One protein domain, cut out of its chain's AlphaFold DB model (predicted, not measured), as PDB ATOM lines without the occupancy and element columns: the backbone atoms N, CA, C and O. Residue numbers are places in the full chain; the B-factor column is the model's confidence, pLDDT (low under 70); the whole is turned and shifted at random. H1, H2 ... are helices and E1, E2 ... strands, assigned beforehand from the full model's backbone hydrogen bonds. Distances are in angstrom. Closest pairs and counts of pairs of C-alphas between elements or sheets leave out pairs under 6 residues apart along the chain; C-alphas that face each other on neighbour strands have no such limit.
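This is residues 106 to 244 of the 252 residues of an uncharacterized protein of Flammeovirgaceae bacterium (UniProt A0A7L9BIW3). Two small antiparallel sheets, E1 E2 E3 and E4 E5 E6 with the last part of E8, are partly face to face as a sandwich, and the long hairpin of E7 and E8 reaches away from it along the longest axis. H1 lies toward the same end as the hairpin's tip but apart from both its strands, at the end of a loop stretch, residues 106 to 128, with no named element. The printed part has 139 residues with one named helix and then eight named strands, H1 E1 E2 E3 E4 E5 E6 E7 E8, the sheets' orders being E1 E2 E3 and E4 E5 E6 E8 E7. The class is mostly strand, with under half of the residues in named elements. The whole is only just compact, close to loose, with a radius of gyration of the C-alphas of 17.3 A, and elongated, spanning 63 by 34 by 21 A.

Residues 106 to 107 pair antiparallel with residues 146 to 147 of E1. H1 is residues 129 to 137, 12.4 A long, from C-alpha 129 at (41.601, 49.201, 25.963). E1 is residues 146 to 151, 16.8 A, E2 154 to 160, 19.4 A, and E3 166 to 168. E4 is residues 175 to 177, E5 188 to 191 and E6 196 to 200. E7, residues 207 to 216, is 28.9 A long, and E8, residues 221 to 239, is 51.0 A long, ending with C-alpha 239 at (14.457, 30.753, -10.017).

E1 E2 E3 and E4 E5 E6 are each a meander, every strand the antiparallel neighbour of the one before. N 149 and O 156 of the hairpin E1 and E2 are 2.9 A apart, and N 159 and O 167 of the hairpin E2 and E3 3.0 A, within hydrogen-bond range. So are N 175 and O 191 of E4 and E5, 3.0 A, and N 190 and O 198 of E5 and E6, 3.0 A. E8 is staggered: residues 234 to 239 pair with E6, with N 197 and O 238 at 2.8 A, and residues 221 to 232 with E7, with N 212 and O 226 at 3.1 A. The two sheets' facing parts are 10.5 A centre to centre, their strands at 38 degrees. The closest C-alphas of E3 and E4, Pro 166 and Ile 176, are 6.3 A apart. H1 is not on either sheet; every O i to N i+4 pair in it is within hydrogen-bond range.

The two C-alphas farthest apart, Thr 219 and Leu 244, are 65.9 A apart. The printed part has no cut, and no link between named elements is long. The mean pLDDT of the printed part is 79.6, and it is under 70 in residues 114 to 142, 214 to 224 and 241 to 244.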
ATOM      1  N   ARG A 106      20.100  50.156   4.783       92.38
ATOM      2  CA  ARG A 106      21.147  50.259   5.797       92.38
ATOM      3  C   ARG A 106      20.783  51.318   6.821       92.38
ATOM      4  O   ARG A 106      20.496  52.460   6.473       92.38
ATOM      5  N   VAL A 107      20.876  50.952   8.091       90.69
ATOM      6  CA  VAL A 107      20.889  51.888   9.210       90.69
ATOM      7  C   VAL A 107      22.330  52.033   9.664       90.69
ATOM      8  O   VAL A 107      22.877  51.114  10.279       90.69
ATOM      9  N   VAL A 108      22.919  53.185   9.340       85.31
ATOM     10  CA  VAL A 108      24.277  53.519   9.769       85.31
ATOM     11  C   VAL A 108      24.285  53.839  11.257       85.31
ATOM     12  O   VAL A 108      23.441  54.603  11.733       85.31
ATOM     13  N   ARG A 109      25.229  53.250  11.989       81.50
ATOM     14  CA  ARG A 109      25.439  53.488  13.417       81.50
ATOM     15  C   ARG A 109      26.851  54.003  13.625       81.50
ATOM     16  O   ARG A 109      27.772  53.215  13.632       81.50
ATOM     17  N   GLY A 110      26.994  55.319  13.780       75.75
ATOM     18  CA  GLY A 110      28.306  55.964  13.836       75.75
ATOM     19  C   GLY A 110      28.777  56.404  12.449       75.75
ATOM     20  O   GLY A 110      28.292  57.408  11.914       75.75
ATOM     21  N   LEU A 111      29.738  55.681  11.888       74.69
ATOM     22  CA  LEU A 111      30.313  55.869  10.562       74.69
ATOM     23  C   LEU A 111      29.914  54.699   9.655       74.69
ATOM     24  O   LEU A 111      29.821  53.568  10.111       74.69
ATOM     25  N   PRO A 112      29.735  54.919   8.343       74.25
ATOM     26  CA  PRO A 112      29.524  53.810   7.432       74.25
ATOM     27  C   PRO A 112      30.713  52.846   7.496       74.25
ATOM     28  O   PRO A 112      31.851  53.279   7.286       74.25
ATOM     29  N   ASP A 113      30.439  51.551   7.660       70.25
ATOM     30  CA  ASP A 113      31.408  50.441   7.546       70.25
ATOM     31  C   ASP A 113      32.309  50.496   6.280       70.25
ATOM     32  O   ASP A 113      33.340  49.828   6.232       70.25
ATOM     33  N   ASP A 114      31.956  51.290   5.255       68.44
ATOM     34  CA  ASP A 114      32.723  51.454   4.003       68.44
ATOM     35  C   ASP A 114      33.729  52.624   4.028       68.44
ATOM     36  O   ASP A 114      34.511  52.789   3.094       68.44
ATOM     37  N   SER A 115      33.682  53.491   5.046       59.34
ATOM     38  CA  SER A 115      34.269  54.840   4.968       59.34
ATOM     39  C   SER A 115      35.672  54.995   5.570       59.34
ATOM     40  O   SER A 115      36.381  55.930   5.197       59.34
ATOM     41  N   LYS A 116      36.113  54.097   6.459       55.78
ATOM     42  CA  LYS A 116      37.443  54.108   7.109       55.78
ATOM     43  C   LYS A 116      37.848  52.679   7.499       55.78
ATOM     44  O   LYS A 116      36.966  51.828   7.602       55.78
ATOM     45  N   PRO A 117      39.144  52.371   7.723       52.91
ATOM     46  CA  PRO A 117      39.522  51.070   8.260       52.91
ATOM     47  C   PRO A 117      38.800  50.867   9.591       52.91
ATOM     48  O   PRO A 117      39.007  51.615  10.542       52.91
ATOM     49  N   ASN A 118      37.925  49.866   9.620       52.72
ATOM     50  CA  ASN A 118      37.241  49.419  10.818       52.72
ATOM     51  C   ASN A 118      38.333  49.039  11.828       52.72
ATOM     52  O   ASN A 118      38.967  47.993  11.696       52.72
ATOM     53  N   CYS A 119      38.600  49.884  12.825       54.28
ATOM     54  CA  CYS A 119      39.481  49.542  13.947       54.28
ATOM     55  C   CYS A 119      38.749  48.640  14.936       54.28
ATOM     56  O   CYS A 119      38.846  48.791  16.158       54.28
ATOM     57  N   SER A 120      38.047  47.659  14.370       51.31
ATOM     58  CA  SER A 120      37.593  46.485  15.060       51.31
ATOM     59  C   SER A 120      38.767  45.937  15.848       51.31
ATOM     60  O   SER A 120      39.708  45.370  15.297       51.31
ATOM     61  N   VAL A 121      38.701  46.164  17.156       58.16
ATOM     62  CA  VAL A 121      38.848  45.112  18.144       58.16
ATOM     63  C   VAL A 121      39.771  43.991  17.672       58.16
ATOM     64  O   VAL A 121      39.288  43.035  17.072       58.16
ATOM     65  N   ASP A 122      41.083  44.230  17.830       52.47
ATOM     66  CA  ASP A 122      42.240  43.346  17.575       52.47
ATOM     67  C   ASP A 122      42.232  42.483  16.292       52.47
ATOM     68  O   ASP A 122      43.005  41.533  16.179       52.47
ATOM     69  N   GLY A 123      41.372  42.787  15.317       52.16
ATOM     70  CA  GLY A 123      41.053  41.883  14.213       52.16
ATOM     71  C   GLY A 123      40.243  40.636  14.615       52.16
ATOM     72  O   GLY A 123      39.801  39.912  13.725       52.16
ATOM     73  N   THR A 124      39.986  40.376  15.910       55.47
ATOM     74  CA  THR A 124      39.268  39.176  16.399       55.47
ATOM     75  C   THR A 124      37.882  39.457  16.980       55.47
ATOM     76  O   THR A 124      37.149  38.516  17.282       55.47
ATOM     77  N   GLY A 125      37.466  40.722  17.099       56.31
ATOM     78  CA  GLY A 125      36.126  41.059  17.594       56.31
ATOM     79  C   GLY A 125      36.056  41.413  19.084       56.31
ATOM     80  O   GLY A 125      34.961  41.654  19.588       56.31
ATOM     81  N   LYS A 126      37.189  41.452  19.803       60.47
ATOM     82  CA  LYS A 126      37.246  41.798  21.237       60.47
ATOM     83  C   LYS A 126      37.526  43.273  21.531       60.47
ATOM     84  O   LYS A 126      38.574  43.804  21.168       60.47
ATOM     85  N   VAL A 127      36.633  43.920  22.285       62.94
ATOM     86  CA  VAL A 127      36.853  45.287  22.793       62.94
ATOM     87  C   VAL A 127      38.082  45.305  23.701       62.94
ATOM     88  O   VAL A 127      38.070  44.742  24.792       62.94
ATOM     89  N   THR A 128      39.160  45.941  23.237       67.81
ATOM     90  CA  THR A 128      40.394  46.143  24.001       67.81
ATOM     91  C   THR A 128      40.480  47.583  24.496       67.81
ATOM     92  O   THR A 128      39.846  48.494  23.961       67.81
ATOM     93  N   ARG A 129      41.319  47.831  25.508       69.50
ATOM     94  CA  ARG A 129      41.601  49.201  25.963       69.50
ATOM     95  C   ARG A 129      42.138  50.084  24.834       69.50
ATOM     96  O   ARG A 129      41.804  51.261  24.783       69.50
ATOM     97  N   GLN A 130      42.924  49.508  23.923       67.88
ATOM     98  CA  GLN A 130      43.472  50.226  22.776       67.88
ATOM     99  C   GLN A 130      42.389  50.573  21.749       67.88
ATOM    100  O   GLN A 130      42.346  51.706  21.286       67.88
ATOM    101  N   SER A 131      41.473  49.649  21.438       62.03
ATOM    102  CA  SER A 131      40.375  49.944  20.508       62.03
ATOM    103  C   SER A 131      39.412  50.994  21.069       62.03
ATOM    104  O   SER A 131      38.939  51.824  20.309       62.03
ATOM    105  N   MET A 132      39.176  51.017  22.389       65.06
ATOM    106  CA  MET A 132      38.383  52.076  23.042       65.06
ATOM    107  C   MET A 132      39.082  53.442  23.030       65.06
ATOM    108  O   MET A 132      38.433  54.478  22.908       65.06
ATOM    109  N   TRP A 133      40.410  53.460  23.164       65.44
ATOM    110  CA  TRP A 133      41.194  54.687  23.048       65.44
ATOM    111  C   TRP A 133      41.150  55.235  21.615       65.44
ATOM    112  O   TRP A 133      40.842  56.407  21.405       65.44
ATOM    113  N   ASN A 134      41.376  54.371  20.623       64.50
ATOM    114  CA  ASN A 134      41.369  54.753  19.212       64.50
ATOM    115  C   ASN A 134      39.962  55.155  18.734       64.50
ATOM    116  O   ASN A 134      39.834  56.110  17.974       64.50
ATOM    117  N   SER A 135      38.889  54.515  19.212       62.25
ATOM    118  CA  SER A 135      37.522  54.938  18.869       62.25
ATOM    119  C   SER A 135      37.181  56.329  19.407       62.25
ATOM    120  O   SER A 135      36.491  57.096  18.742       62.25
ATOM    121  N   HIS A 136      37.701  56.688  20.585       60.81
ATOM    122  CA  HIS A 136      37.449  57.988  21.206       60.81
ATOM    123  C   HIS A 136      38.301  59.126  20.616       60.81
ATOM    124  O   HIS A 136      37.820  60.253  20.520       60.81
ATOM    125  N   PHE A 137      39.548  58.853  20.217       57.94
ATOM    126  CA  PHE A 137      40.504  59.893  19.808       57.94
ATOM    127  C   PHE A 137      40.904  59.862  18.319       57.94
ATOM    128  O   PHE A 137      41.346  60.884  17.795       57.94
ATOM    129  N   GLU A 138      40.726  58.742  17.612       55.62
ATOM    130  CA  GLU A 138      41.193  58.543  16.224       55.62
ATOM    131  C   GLU A 138      40.051  58.407  15.191       55.62
ATOM    132  O   GLU A 138      40.298  58.041  14.046       55.62
ATOM    133  N   HIS A 139      38.812  58.785  15.546       59.38
ATOM    134  CA  HIS A 139      37.635  58.823  14.644       59.38
ATOM    135  C   HIS A 139      37.291  57.471  14.020       59.38
ATOM    136  O   HIS A 139      37.180  57.324  12.798       59.38
ATOM    137  N   CYS A 140      37.155  56.480  14.883       58.91
ATOM    138  CA  CYS A 140      37.247  55.089  14.516       58.91
ATOM    139  C   CYS A 140      36.005  54.363  15.053       58.91
ATOM    140  O   CYS A 140      35.702  54.487  16.239       58.91
ATOM    141  N   ASP A 141      35.239  53.696  14.187       64.19
ATOM    142  CA  ASP A 141      33.924  53.174  14.574       64.19
ATOM    143  C   ASP A 141      34.000  51.766  15.170       64.19
ATOM    144  O   ASP A 141      34.695  50.887  14.661       64.19
ATOM    145  N   SER A 142      33.288  51.582  16.276       64.38
ATOM    146  CA  SER A 142      33.161  50.312  16.994       64.38
ATOM    147  C   SER A 142      31.758  49.715  16.892       64.38
ATOM    148  O   SER A 142      31.559  48.554  17.260       64.38
ATOM    149  N   GLU A 143      30.790  50.497  16.418       72.19
ATOM    150  CA  GLU A 143      29.438  50.039  16.151       72.19
ATOM    151  C   GLU A 143      29.361  49.511  14.719       72.19
ATOM    152  O   GLU A 143      30.021  50.006  13.816       72.19
ATOM    153  N   ARG A 144      28.599  48.432  14.524       79.44
ATOM    154  CA  ARG A 144      28.366  47.878  13.190       79.44
ATOM    155  C   ARG A 144      27.060  48.386  12.633       79.44
ATOM    156  O   ARG A 144      26.064  48.480  13.366       79.44
ATOM    157  N   ASP A 145      27.031  48.555  11.322       87.94
ATOM    158  CA  ASP A 145      25.802  48.897  10.638       87.94
ATOM    159  C   ASP A 145      24.837  47.715  10.610       87.94
ATOM    160  O   ASP A 145      25.208  46.535  10.553       87.94
ATOM    161  N   VAL A 146      23.549  48.048  10.654       91.38
ATOM    162  CA  VAL A 146      22.473  47.064  10.564       91.38
ATOM    163  C   VAL A 146      21.786  47.223   9.225       91.38
ATOM    164  O   VAL A 146      21.291  48.297   8.889       91.38
ATOM    165  N   PHE A 147      21.704  46.129   8.483       94.56
ATOM    166  CA  PHE A 147      21.005  46.063   7.213       94.56
ATOM    167  C   PHE A 147      19.681  45.342   7.413       94.56
ATOM    168  O   PHE A 147      19.636  44.277   8.022       94.56
ATOM    169  N   TYR A 148      18.604  45.907   6.894       95.31
ATOM    170  CA  TYR A 148      17.300  45.270   6.800       95.31
ATOM    171  C   TYR A 148      17.089  44.876   5.352       95.31
ATOM    172  O   TYR A 148      17.403  45.647   4.454       95.31
ATOM    173  N   PHE A 149      16.564  43.688   5.108       94.69
ATOM    174  CA  PHE A 149      16.218  43.259   3.765       94.69
ATOM    175  C   PHE A 149      14.771  42.798   3.733       94.69
ATOM    176  O   PHE A 149      14.262  42.207   4.689       94.69
ATOM    177  N   ASN A 150      14.118  43.072   2.616       93.06
ATOM    178  CA  ASN A 150      12.763  42.640   2.348       93.06
ATOM    179  C   ASN A 150      12.682  42.128   0.909       93.06
ATOM    180  O   ASN A 150      13.120  42.797  -0.029       93.06
ATOM    181  N   HIS A 151      12.136  40.933   0.743       91.31
ATOM    182  CA  HIS A 151      11.886  40.286  -0.537       91.31
ATOM    183  C   HIS A 151      10.454  39.727  -0.549       91.31
ATOM    184  O   HIS A 151       9.812  39.639   0.495       91.31
ATOM    185  N   PRO A 152       9.914  39.338  -1.714       87.19
ATOM    186  CA  PRO A 152       8.507  38.946  -1.830       87.19
ATOM    187  C   PRO A 152       8.032  37.842  -0.877       87.19
ATOM    188  O   PRO A 152       6.857  37.814  -0.524       87.19
ATOM    189  N   PHE A 153       8.930  36.947  -0.459       87.38
ATOM    190  CA  PHE A 153       8.597  35.776   0.362       87.38
ATOM    191  C   PHE A 153       9.268  35.784   1.736       87.38
ATOM    192  O   PHE A 153       9.268  34.767   2.422       87.38
ATOM    193  N   GLY A 154       9.852  36.908   2.147       88.38
ATOM    194  CA  GLY A 154      10.539  36.972   3.424       88.38
ATOM    195  C   GLY A 154      11.260  38.282   3.668       88.38
ATOM    196  O   GLY A 154      11.408  39.145   2.806       88.38
ATOM    197  N   ASN A 155      11.704  38.433   4.901       93.12
ATOM    198  CA  ASN A 155      12.377  39.623   5.365       93.12
ATOM    199  C   ASN A 155      13.313  39.268   6.517       93.12
ATOM    200  O   ASN A 155      13.205  38.223   7.165       93.12
ATOM    201  N   GLY A 156      14.227  40.176   6.813       93.38
ATOM    202  CA  GLY A 156      15.138  39.991   7.922       93.38
ATOM    203  C   GLY A 156      16.014  41.199   8.151       93.38
ATOM    204  O   GLY A 156      15.888  42.241   7.508       93.38
ATOM    205  N   LYS A 157      16.917  41.042   9.109       94.94
ATOM    206  CA  LYS A 157      18.005  41.979   9.335       94.94
ATOM    207  C   LYS A 157      19.304  41.219   9.517       94.94
ATOM    208  O   LYS A 157      19.305  40.072   9.971       94.94
ATOM    209  N   LEU A 158      20.399  41.865   9.171       94.44
ATOM    210  CA  LEU A 158      21.738  41.315   9.215       94.44
ATOM    211  C   LEU A 158      22.748  42.402   9.571       94.44
ATOM    212  O   LEU A 158      22.456  43.595   9.506       94.44
ATOM    213  N   PHE A 159      23.947  41.971   9.922       91.56
ATOM    214  CA  PHE A 159      25.136  42.812  10.012       91.56
ATOM    215  C   PHE A 159      26.284  42.108   9.283       91.56
ATOM    216  O   PHE A 159      26.217  40.903   9.023       91.56
ATOM    217  N   ILE A 160      27.344  42.840   8.962       88.62
ATOM    218  CA  ILE A 160      28.550  42.276   8.347       88.62
ATOM    219  C   ILE A 160      29.556  41.955   9.456       88.62
ATOM    220  O   ILE A 160      29.791  42.773  10.340       88.62
ATOM    221  N   ASP A 161      30.102  40.740   9.483       84.19
ATOM    222  CA  ASP A 161      31.114  40.360  10.469       84.19
ATOM    223  C   ASP A 161      32.524  40.873  10.118       84.19
ATOM    224  O   ASP A 161      32.758  41.426   9.047       84.19
ATOM    225  N   ASN A 162      33.493  40.689  11.023       76.94
ATOM    226  CA  ASN A 162      34.874  41.147  10.801       76.94
ATOM    227  C   ASN A 162      35.553  40.469   9.601       76.94
ATOM    228  O   ASN A 162      36.551  40.974   9.099       76.94
ATOM    229  N   THR A 163      35.028  39.329   9.141       80.62
ATOM    230  CA  THR A 163      35.520  38.634   7.944       80.62
ATOM    231  C   THR A 163      34.872  39.163   6.660       80.62
ATOM    232  O   THR A 163      35.140  38.652   5.572       80.62
ATOM    233  N   GLY A 164      34.018  40.186   6.770       81.06
ATOM    234  CA  GLY A 164      33.242  40.749   5.671       81.06
ATOM    235  C   GLY A 164      32.001  39.927   5.319       81.06
ATOM    236  O   GLY A 164      31.336  40.234   4.332       81.06
ATOM    237  N   GLN A 165      31.668  38.888   6.091       88.38
ATOM    238  CA  GLN A 165      30.558  37.993   5.771       88.38
ATOM    239  C   GLN A 165      29.253  38.440   6.452       88.38
ATOM    240  O   GLN A 165      29.251  38.736   7.651       88.38
ATOM    241  N   PRO A 166      28.120  38.475   5.729       92.38
ATOM    242  CA  PRO A 166      26.813  38.777   6.308       92.38
ATOM    243  C   PRO A 166      26.353  37.723   7.324       92.38
ATOM    244  O   PRO A 166      26.450  36.520   7.081       92.38
ATOM    245  N   ARG A 167      25.778  38.173   8.445       92.06
ATOM    246  CA  ARG A 167      25.159  37.329   9.481       92.06
ATOM    247  C   ARG A 167      23.780  37.870   9.845       92.06
ATOM    248  O   ARG A 167      23.655  39.038  10.206       92.06
ATOM    249  N   THR A 168      22.747  37.033   9.766       94.50
ATOM    250  CA  THR A 168      21.363  37.434  10.061       94.50
ATOM    251  C   THR A 168      21.039  37.381  11.556       94.50
ATOM    252  O   THR A 168      21.645  36.630  12.324       94.50
ATOM    253  N   MET A 169      20.062  38.188  11.981       89.81
ATOM    254  CA  MET A 169      19.545  38.220  13.352       89.81
ATOM    255  C   MET A 169      18.009  38.361  13.362       89.81
ATOM    256  O   MET A 169      17.507  39.458  13.111       89.81
ATOM    257  N   PRO A 170      17.234  37.323  13.724       92.69
ATOM    258  CA  PRO A 170      17.682  35.985  14.114       92.69
ATOM    259  C   PRO A 170      18.367  35.238  12.960       92.69
ATOM    260  O   PRO A 170      18.309  35.663  11.805       92.69
ATOM    261  N   TYR A 171      19.034  34.132  13.290       91.69
ATOM    262  CA  TYR A 171      19.649  33.267  12.285       91.69
ATOM    263  C   TYR A 171      18.592  32.768  11.289       91.69
ATOM    264  O   TYR A 171      17.489  32.395  11.687       91.69
ATOM    265  N   GLN A 172      18.938  32.799  10.006       92.75
ATOM    266  CA  GLN A 172      18.135  32.310   8.889       92.75
ATOM    267  C   GLN A 172      19.065  31.477   8.000       92.75
ATOM    268  O   GLN A 172      20.214  31.879   7.792       92.75
ATOM    269  N   ASP A 173      18.587  30.342   7.487       91.00
ATOM    270  CA  ASP A 173      19.381  29.456   6.625       91.00
ATOM    271  C   ASP A 173      19.341  29.933   5.164       91.00
ATOM    272  O   ASP A 173      18.836  29.274   4.259       91.00
ATOM    273  N   ILE A 174      19.833  31.153   4.949       92.25
ATOM    274  CA  ILE A 174      19.868  31.821   3.647       92.25
ATOM    275  C   ILE A 174      21.301  32.170   3.264       92.25
ATOM    276  O   ILE A 174      22.144  32.484   4.108       92.25
ATOM    277  N   ILE A 175      21.584  32.155   1.963       93.56
ATOM    278  CA  ILE A 175      22.914  32.485   1.443       93.56
ATOM    279  C   ILE A 175      22.909  33.943   1.004       93.56
ATOM    280  O   ILE A 175      22.164  34.318   0.100       93.56
ATOM    281  N   ILE A 176      23.765  34.762   1.613       95.12
ATOM    282  CA  ILE A 176      23.849  36.195   1.321       95.12
ATOM    283  C   ILE A 176      25.263  36.543   0.861       95.12
ATOM    284  O   ILE A 176      26.233  36.281   1.568       95.12
ATOM    285  N   GLN A 177      25.374  37.177  -0.306       94.81
ATOM    286  CA  GLN A 177      26.596  37.849  -0.740       94.81
ATOM    287  C   GLN A 177      26.488  39.347  -0.421       94.81
ATOM    288  O   GLN A 177      25.471  39.964  -0.766       94.81
ATOM    289  N   PRO A 178      27.499  39.926   0.250       93.25
ATOM    290  CA  PRO A 178      27.447  41.298   0.739       93.25
ATOM    291  C   PRO A 178      27.460  42.318  -0.404       93.25
ATOM    292  O   PRO A 178      28.280  42.231  -1.317       93.25
ATOM    293  N   GLY A 179      26.585  43.321  -0.314       91.44
ATOM    294  CA  GLY A 179      26.584  44.497  -1.196       91.44
ATOM    295  C   GLY A 179      27.282  45.727  -0.608       91.44
ATOM    296  O   GLY A 179      27.437  46.730  -1.302       91.44
ATOM    297  N   ALA A 180      27.729  45.646   0.647       89.19
ATOM    298  CA  ALA A 180      28.521  46.652   1.355       89.19
ATOM    299  C   ALA A 180      29.614  45.961   2.192       89.19
ATOM    300  O   ALA A 180      29.581  44.741   2.361       89.19
ATOM    301  N   GLY A 181      30.585  46.715   2.695       83.69
ATOM    302  CA  GLY A 181      31.722  46.227   3.470       83.69
ATOM    303  C   GLY A 181      32.894  45.725   2.621       83.69
ATOM    304  O   GLY A 181      32.884  45.749   1.390       83.69
ATOM    305  N   SER A 182      33.927  45.225   3.298       82.31
ATOM    306  CA  SER A 182      35.208  44.831   2.686       82.31
ATOM    307  C   SER A 182      35.115  43.690   1.667       82.31
ATOM    308  O   SER A 182      35.918  43.636   0.739       82.31
ATOM    309  N   ALA A 183      34.142  42.788   1.818       86.12
ATOM    310  CA  ALA A 183      33.899  41.681   0.891       86.12
ATOM    311  C   ALA A 183      32.807  41.995  -0.150       86.12
ATOM    312  O   ALA A 183      32.336  41.082  -0.829       86.12
ATOM    313  N   SER A 184      32.379  43.261  -0.250       89.75
ATOM    314  CA  SER A 184      31.282  43.677  -1.121       89.75
ATOM    315  C   SER A 184      31.515  43.293  -2.580       89.75
ATOM    316  O   SER A 184      32.567  43.569  -3.154       89.75
ATOM    317  N   ILE A 185      30.481  42.736  -3.213       91.56
ATOM    318  CA  ILE A 185      30.428  42.538  -4.670       91.56
ATOM    319  C   ILE A 185      29.754  43.721  -5.392       91.56
ATOM    320  O   ILE A 185      29.442  43.644  -6.580       91.56
ATOM    321  N   GLY A 186      29.492  44.815  -4.672       90.00
ATOM    322  CA  GLY A 186      28.838  46.031  -5.154       90.00
ATOM    323  C   GLY A 186      27.306  45.994  -5.122       90.00
ATOM    324  O   GLY A 186      26.683  47.049  -5.171       90.00
ATOM    325  N   TYR A 187      26.685  44.822  -5.025       94.50
ATOM    326  CA  TYR A 187      25.233  44.627  -4.963       94.50
ATOM    327  C   TYR A 187      24.906  43.482  -4.000       94.50
ATOM    328  O   TYR A 187      25.760  42.640  -3.731       94.50
ATOM    329  N   TRP A 188      23.682  43.425  -3.473       96.06
ATOM    330  CA  TRP A 188      23.299  42.318  -2.593       96.06
ATOM    331  C   TRP A 188      22.723  41.170  -3.407       96.06
ATOM    332  O   TRP A 188      21.849  41.375  -4.254       96.06
ATOM    333  N   LYS A 189      23.179  39.955  -3.113       96.25
ATOM    334  CA  LYS A 189      22.585  38.726  -3.642       96.25
ATOM    335  C   LYS A 189      22.110  37.871  -2.482       96.25
ATOM    336  O   LYS A 189      22.928  37.459  -1.665       96.25
ATOM    337  N   ILE A 190      20.814  37.594  -2.419       95.50
ATOM    338  CA  ILE A 190      20.206  36.790  -1.354       95.50
ATOM    339  C   ILE A 190      19.576  35.559  -1.993       95.50
ATOM    340  O   ILE A 190      18.835  35.693  -2.959       95.50
ATOM    341  N   THR A 191      19.879  34.371  -1.482       94.38
ATOM    342  CA  THR A 191      19.249  33.115  -1.903       94.38
ATOM    343  C   THR A 191      18.459  32.557  -0.736       94.38
ATOM    344  O   THR A 191      19.046  32.317   0.320       94.38
ATOM    345  N   ASP A 192      17.152  32.389  -0.919       90.69
ATOM    346  CA  ASP A 192      16.274  31.829   0.109       90.69
ATOM    347  C   ASP A 192      16.332  30.293   0.171       90.69
ATOM    348  O   ASP A 192      16.960  29.628  -0.660       90.69
ATOM    349  N   GLU A 193      15.657  29.729   1.175       87.62
ATOM    350  CA  GLU A 193      15.562  28.284   1.411       87.62
ATOM    351  C   GLU A 193      14.865  27.547   0.251       87.62
ATOM    352  O   GLU A 193      15.142  26.375  -0.030       87.62
ATOM    353  N   GLN A 194      13.970  28.239  -0.462       85.25
ATOM    354  CA  GLN A 194      13.243  27.720  -1.619       85.25
ATOM    355  C   GLN A 194      14.103  27.705  -2.898       85.25
ATOM    356  O   GLN A 194      13.742  27.034  -3.869       85.25
ATOM    357  N   GLY A 195      15.264  28.367  -2.899       86.69
ATOM    358  CA  GLY A 195      16.205  28.423  -4.019       86.69
ATOM    359  C   GLY A 195      15.976  29.587  -4.989       86.69
ATOM    360  O   GLY A 195      16.596  29.622  -6.064       86.69
ATOM    361  N   TYR A 196      15.116  30.545  -4.637       90.56
ATOM    362  CA  TYR A 196      15.020  31.813  -5.348       90.56
ATOM    363  C   TYR A 196      16.208  32.690  -4.988       90.56
ATOM    364  O   TYR A 196      16.591  32.834  -3.830       90.56
ATOM    365  N   THR A 197      16.802  33.290  -6.011       93.81
ATOM    366  CA  THR A 197      17.895  34.243  -5.868       93.81
ATOM    367  C   THR A 197      17.402  35.641  -6.204       93.81
ATOM    368  O   THR A 197      16.916  35.893  -7.308       93.81
ATOM    369  N   TYR A 198      17.583  36.561  -5.271       94.19
ATOM    370  CA  TYR A 198      17.227  37.968  -5.376       94.19
ATOM    371  C   TYR A 198      18.485  38.805  -5.562       94.19
ATOM    372  O   TYR A 198      19.472  38.626  -4.844       94.19
ATOM    373  N   TYR A 199      18.429  39.731  -6.510       95.69
ATOM    374  CA  TYR A 199      19.492  40.683  -6.803       95.69
ATOM    375  C   TYR A 199      19.003  42.081  -6.441       95.69
ATOM    376  O   TYR A 199      17.954  42.506  -6.928       95.69
ATOM    377  N   PHE A 200      19.753  42.794  -5.605       96.44
ATOM    378  CA  PHE A 200      19.411  44.148  -5.179       96.44
ATOM    379  C   PHE A 200      20.507  45.132  -5.549       96.44
ATOM    380  O   PHE A 200      21.669  44.953  -5.179       96.44
ATOM    381  N   GLY A 201      20.122  46.214  -6.219       95.06
ATOM    382  CA  GLY A 201      21.030  47.293  -6.565       95.06
ATOM    383  C   GLY A 201      22.065  46.904  -7.623       95.06
ATOM    384  O   GLY A 201      23.208  47.340  -7.534       95.06
ATOM    385  N   GLU A 202      21.725  46.060  -8.602       94.19
ATOM    386  CA  GLU A 202      22.665  45.642  -9.663       94.19
ATOM    387  C   GLU A 202      23.153  46.842 -10.505       94.19
ATOM    388  O   GLU A 202      24.297  46.864 -10.952       94.19
ATOM    389  N   SER A 203      22.320  47.879 -10.655       91.69
ATOM    390  CA  SER A 203      22.663  49.142 -11.322       91.69
ATOM    391  C   SER A 203      22.703  50.312 -10.335       91.69
ATOM    392  O   SER A 203      22.051  50.286  -9.290       91.69
ATOM    393  N   THR A 204      23.414  51.385 -10.679       89.50
ATOM    394  CA  THR A 204      23.447  52.619  -9.871       89.50
ATOM    395  C   THR A 204      22.067  53.266  -9.726       89.50
ATOM    396  O   THR A 204      21.747  53.766  -8.659       89.50
ATOM    397  N   ALA A 205      21.210  53.177 -10.750       89.81
ATOM    398  CA  ALA A 205      19.832  53.679 -10.699       89.81
ATOM    399  C   ALA A 205      18.927  52.905  -9.721       89.81
ATOM    400  O   ALA A 205      17.874  53.398  -9.333       89.81
ATOM    401  N   SER A 206      19.330  51.695  -9.327       92.31
ATOM    402  CA  SER A 206      18.636  50.877  -8.323       92.31
ATOM    403  C   SER A 206      19.214  51.036  -6.913       92.31
ATOM    404  O   SER A 206      18.977  50.193  -6.047       92.31
ATOM    405  N   ARG A 207      19.993  52.096  -6.680       92.94
ATOM    406  CA  ARG A 207      20.607  52.417  -5.392       92.94
ATOM    407  C   ARG A 207      20.232  53.831  -4.973       92.94
ATOM    408  O   ARG A 207      20.167  54.726  -5.807       92.94
ATOM    409  N   GLU A 208      20.036  54.027  -3.677       90.81
ATOM    410  CA  GLU A 208      19.933  55.359  -3.084       90.81
ATOM    411  C   GLU A 208      21.187  55.654  -2.286       90.81
ATOM    412  O   GLU A 208      21.656  54.816  -1.513       90.81
ATOM    413  N   GLU A 209      21.709  56.859  -2.457       91.12
ATOM    414  CA  GLU A 209      22.842  57.351  -1.693       91.12
ATOM    415  C   GLU A 209      22.373  58.403  -0.700       91.12
ATOM    416  O   GLU A 209      21.616  59.316  -1.033       91.12
ATOM    417  N   THR A 210      22.857  58.283   0.529       88.38
ATOM    418  CA  THR A 210      22.646  59.278   1.571       88.38
ATOM    419  C   THR A 210      23.972  59.959   1.858       88.38
ATOM    420  O   THR A 210      25.011  59.311   1.980       88.38
ATOM    421  N   THR A 211      23.933  61.285   1.966       84.88
ATOM    422  CA  THR A 211      25.071  62.075   2.430       84.88
ATOM    423  C   THR A 211      24.713  62.735   3.746       84.88
ATOM    424  O   THR A 211      23.708  63.439   3.833       84.88
ATOM    425  N   TYR A 212      25.553  62.545   4.756       77.31
ATOM    426  CA  TYR A 212      25.449  63.278   6.013       77.31
ATOM    427  C   TYR A 212      26.760  63.990   6.317       77.31
ATOM    428  O   TYR A 212      27.830  63.614   5.836       77.31
ATOM    429  N   SER A 213      26.647  65.081   7.070       73.94
ATOM    430  CA  SER A 213      27.790  65.897   7.462       73.94
ATOM    431  C   SER A 213      28.016  65.758   8.958       73.94
ATOM    432  O   SER A 213      27.073  65.906   9.738       73.94
ATOM    433  N   VAL A 214      29.256  65.491   9.355       67.06
ATOM    434  CA  VAL A 214      29.657  65.470  10.763       67.06
ATOM    435  C   VAL A 214      30.243  66.836  11.106       67.06
ATOM    436  O   VAL A 214      31.110  67.359  10.403       67.06
ATOM    437  N   GLY A 215      29.716  67.452  12.162       62.66
ATOM    438  CA  GLY A 215      30.216  68.729  12.659       62.66
ATOM    439  C   GLY A 215      31.557  68.551  13.366       62.66
ATOM    440  O   GLY A 215      31.689  67.693  14.236       62.66
ATOM    441  N   ASN A 216      32.536  69.386  13.031       62.84
ATOM    442  CA  ASN A 216      33.767  69.515  13.795       62.84
ATOM    443  C   ASN A 216      33.574  70.597  14.868       62.84
ATOM    444  O   ASN A 216      33.423  71.783  14.558       62.84
ATOM    445  N   ILE A 217      33.574  70.178  16.135       62.66
ATOM    446  CA  ILE A 217      33.346  71.059  17.292       62.66
ATOM    447  C   ILE A 217      34.500  72.062  17.467       62.66
ATOM    448  O   ILE A 217      34.265  73.187  17.899       62.66
ATOM    449  N   ALA A 218      35.732  71.701  17.092       65.62
ATOM    450  CA  ALA A 218      36.904  72.556  17.281       65.62
ATOM    451  C   ALA A 218      36.934  73.754  16.318       65.62
ATOM    452  O   ALA A 218      37.426  74.822  16.674       65.62
ATOM    453  N   THR A 219      36.398  73.591  15.107       66.06
ATOM    454  CA  THR A 219      36.358  74.643  14.075       66.06
ATOM    455  C   THR A 219      34.964  75.229  13.862       66.06
ATOM    456  O   THR A 219      34.802  76.116  13.025       66.06
ATOM    457  N   ASN A 220      33.961  74.750  14.608       67.12
ATOM    458  CA  ASN A 220      32.546  75.087  14.444       67.12
ATOM    459  C   ASN A 220      32.084  74.991  12.973       67.12
ATOM    460  O   ASN A 220      31.385  75.867  12.461       67.12
ATOM    461  N   SER A 221      32.536  73.949  12.268       64.38
ATOM    462  CA  SER A 221      32.315  73.776  10.830       64.38
ATOM    463  C   SER A 221      31.899  72.345  10.487       64.38
ATOM    464  O   SER A 221      32.428  71.379  11.031       64.38
ATOM    465  N   PHE A 222      30.961  72.193   9.552       62.22
ATOM    466  CA  PHE A 222      30.551  70.895   9.004       62.22
ATOM    467  C   PHE A 222      31.458  70.525   7.828       62.22
ATOM    468  O   PHE A 222      31.094  70.735   6.670       62.22
ATOM    469  N   THR A 223      32.677  70.069   8.115       60.94
ATOM    470  CA  THR A 223      33.692  69.868   7.065       60.94
ATOM    471  C   THR A 223      33.702  68.441   6.515       60.94
ATOM    472  O   THR A 223      33.944  68.261   5.322       60.94
ATOM    473  N   ASP A 224      33.362  67.438   7.329       67.06
ATOM    474  CA  ASP A 224      33.396  66.037   6.904       67.06
ATOM    475  C   ASP A 224      32.042  65.605   6.341       67.06
ATOM    476  O   ASP A 224      31.033  65.590   7.051       67.06
ATOM    477  N   LYS A 225      32.026  65.238   5.057       74.12
ATOM    478  CA  LYS A 225      30.865  64.662   4.375       74.12
ATOM    479  C   LYS A 225      31.113  63.188   4.111       74.12
ATOM    480  O   LYS A 225      32.094  62.835   3.460       74.12
ATOM    481  N   TYR A 226      30.194  62.353   4.569       77.75
ATOM    482  CA  TYR A 226      30.202  60.925   4.295       77.75
ATOM    483  C   TYR A 226      29.041  60.608   3.363       77.75
ATOM    484  O   TYR A 226      27.881  60.853   3.708       77.75
ATOM    485  N   THR A 227      29.366  60.079   2.186       85.56
ATOM    486  CA  THR A 227      28.398  59.585   1.206       85.56
ATOM    487  C   THR A 227      28.480  58.070   1.175       85.56
ATOM    488  O   THR A 227      29.564  57.505   1.041       85.56
ATOM    489  N   PHE A 228      27.338  57.412   1.327       87.12
ATOM    490  CA  PHE A 228      27.239  55.958   1.305       87.12
ATOM    491  C   PHE A 228      25.921  55.533   0.661       87.12
ATOM    492  O   PHE A 228      24.934  56.273   0.677       87.12
ATOM    493  N   THR A 229      25.882  54.316   0.125       91.50
ATOM    494  CA  THR A 229      24.633  53.722  -0.354       91.50
ATOM    495  C   THR A 229      23.769  53.312   0.840       91.50
ATOM    496  O   THR A 229      24.176  52.486   1.661       91.50
ATOM    497  N   SER A 230      22.587  53.917   0.962       91.44
ATOM    498  CA  SER A 230      21.615  53.640   2.023       91.44
ATOM    499  C   SER A 230      20.625  52.548   1.636       91.44
ATOM    500  O   SER A 230      20.229  51.768   2.499       91.44
ATOM    501  N   THR A 231      20.248  52.467   0.358       93.06
ATOM    502  CA  THR A 231      19.216  51.536  -0.120       93.06
ATOM    503  C   THR A 231      19.652  50.858  -1.417       93.06
ATOM    504  O   THR A 231      20.161  51.520  -2.316       93.06
ATOM    505  N   TRP A 232      19.406  49.554  -1.545       95.19
ATOM    506  CA  TRP A 232      19.525  48.781  -2.784       95.19
ATOM    507  C   TRP A 232      18.158  48.172  -3.108       95.19
ATOM    508  O   TRP A 232      17.690  47.286  -2.394       95.19
ATOM    509  N   TYR A 233      17.514  48.631  -4.177       94.31
ATOM    510  CA  TYR A 233      16.210  48.129  -4.616       94.31
ATOM    511  C   TYR A 233      16.331  46.797  -5.357       94.31
ATOM    512  O   TYR A 233      17.324  46.548  -6.046       94.31
ATOM    513  N   LEU A 234      15.313  45.943  -5.239       93.44
ATOM    514  CA  LEU A 234      15.242  44.674  -5.959       93.44
ATOM    515  C   LEU A 234      15.223  44.925  -7.473       93.44
ATOM    516  O   LEU A 234      14.333  45.594  -7.992       93.44
ATOM    517  N   THR A 235      16.188  44.358  -8.193       91.88
ATOM    518  CA  THR A 235      16.296  44.488  -9.653       91.88
ATOM    519  C   THR A 235      15.829  43.241 -10.381       91.88
ATOM    520  O   THR A 235      15.262  43.331 -11.469       91.88
ATOM    521  N   ARG A 236      16.094  42.061  -9.814       90.38
ATOM    522  CA  ARG A 236      15.837  40.788 -10.485       90.38
ATOM    523  C   ARG A 236      15.614  39.660  -9.491       90.38
ATOM    524  O   ARG A 236      16.291  39.568  -8.470       90.38
ATOM    525  N   ILE A 237      14.713  38.758  -9.868       90.88
ATOM    526  CA  ILE A 237      14.478  37.480  -9.201       90.88
ATOM    527  C   ILE A 237      14.825  36.370 -10.190       90.88
ATOM    528  O   ILE A 237      14.383  36.395 -11.340       90.88
ATOM    529  N   MET A 238      15.620  35.403  -9.753       89.31
ATOM    530  CA  MET A 238      15.950  34.206 -10.516       89.31
ATOM    531  C   MET A 238      15.474  32.967  -9.778       89.31
ATOM    532  O   MET A 238      15.741  32.792  -8.591       89.31
ATOM    533  N   VAL A 239      14.801  32.084 -10.508       83.19
ATOM    534  CA  VAL A 239      14.457  30.753 -10.017       83.19
ATOM    535  C   VAL A 239      15.593  29.827 -10.404       83.19
ATOM    536  O   VAL A 239      15.770  29.516 -11.587       83.19
ATOM    537  N   THR A 240      16.372  29.376  -9.426       70.25
ATOM    538  CA  THR A 240      17.297  28.279  -9.689       70.25
ATOM    539  C   THR A 240      16.448  27.024  -9.725       70.25
ATOM    540  O   THR A 240      16.076  26.479  -8.688       70.25
ATOM    541  N   THR A 241      16.085  26.562 -10.921       56.81
ATOM    542  CA  THR A 241      15.578  25.197 -11.029       56.81
ATOM    543  C   THR A 241      16.706  24.304 -10.535       56.81
ATOM    544  O   THR A 241      17.725  24.154 -11.209       56.81
ATOM    545  N   LYS A 242      16.562  23.728  -9.332       51.50
ATOM    546  CA  LYS A 242      17.306  22.513  -9.007       51.50
ATOM    547  C   LYS A 242      17.016  21.598 -10.189       51.50
ATOM    548  O   LYS A 242      15.852  21.258 -10.408       51.50
ATOM    549  N   GLN A 243      18.018  21.304 -11.017       39.78
ATOM    550  CA  GLN A 243      17.865  20.271 -12.026       39.78
ATOM    551  C   GLN A 243      17.451  19.025 -11.249       39.78
ATOM    552  O   GLN A 243      18.258  18.411 -10.558       39.78
ATOM    553  N   LEU A 244      16.165  18.685 -11.303       41.16
ATOM    554  CA  LEU A 244      15.720  17.340 -11.017       41.16
ATOM    555  C   LEU A 244      16.472  16.499 -12.038       41.16
ATOM    556  O   LEU A 244      16.131  16.524 -13.221       41.16
TER     557      LEU A 244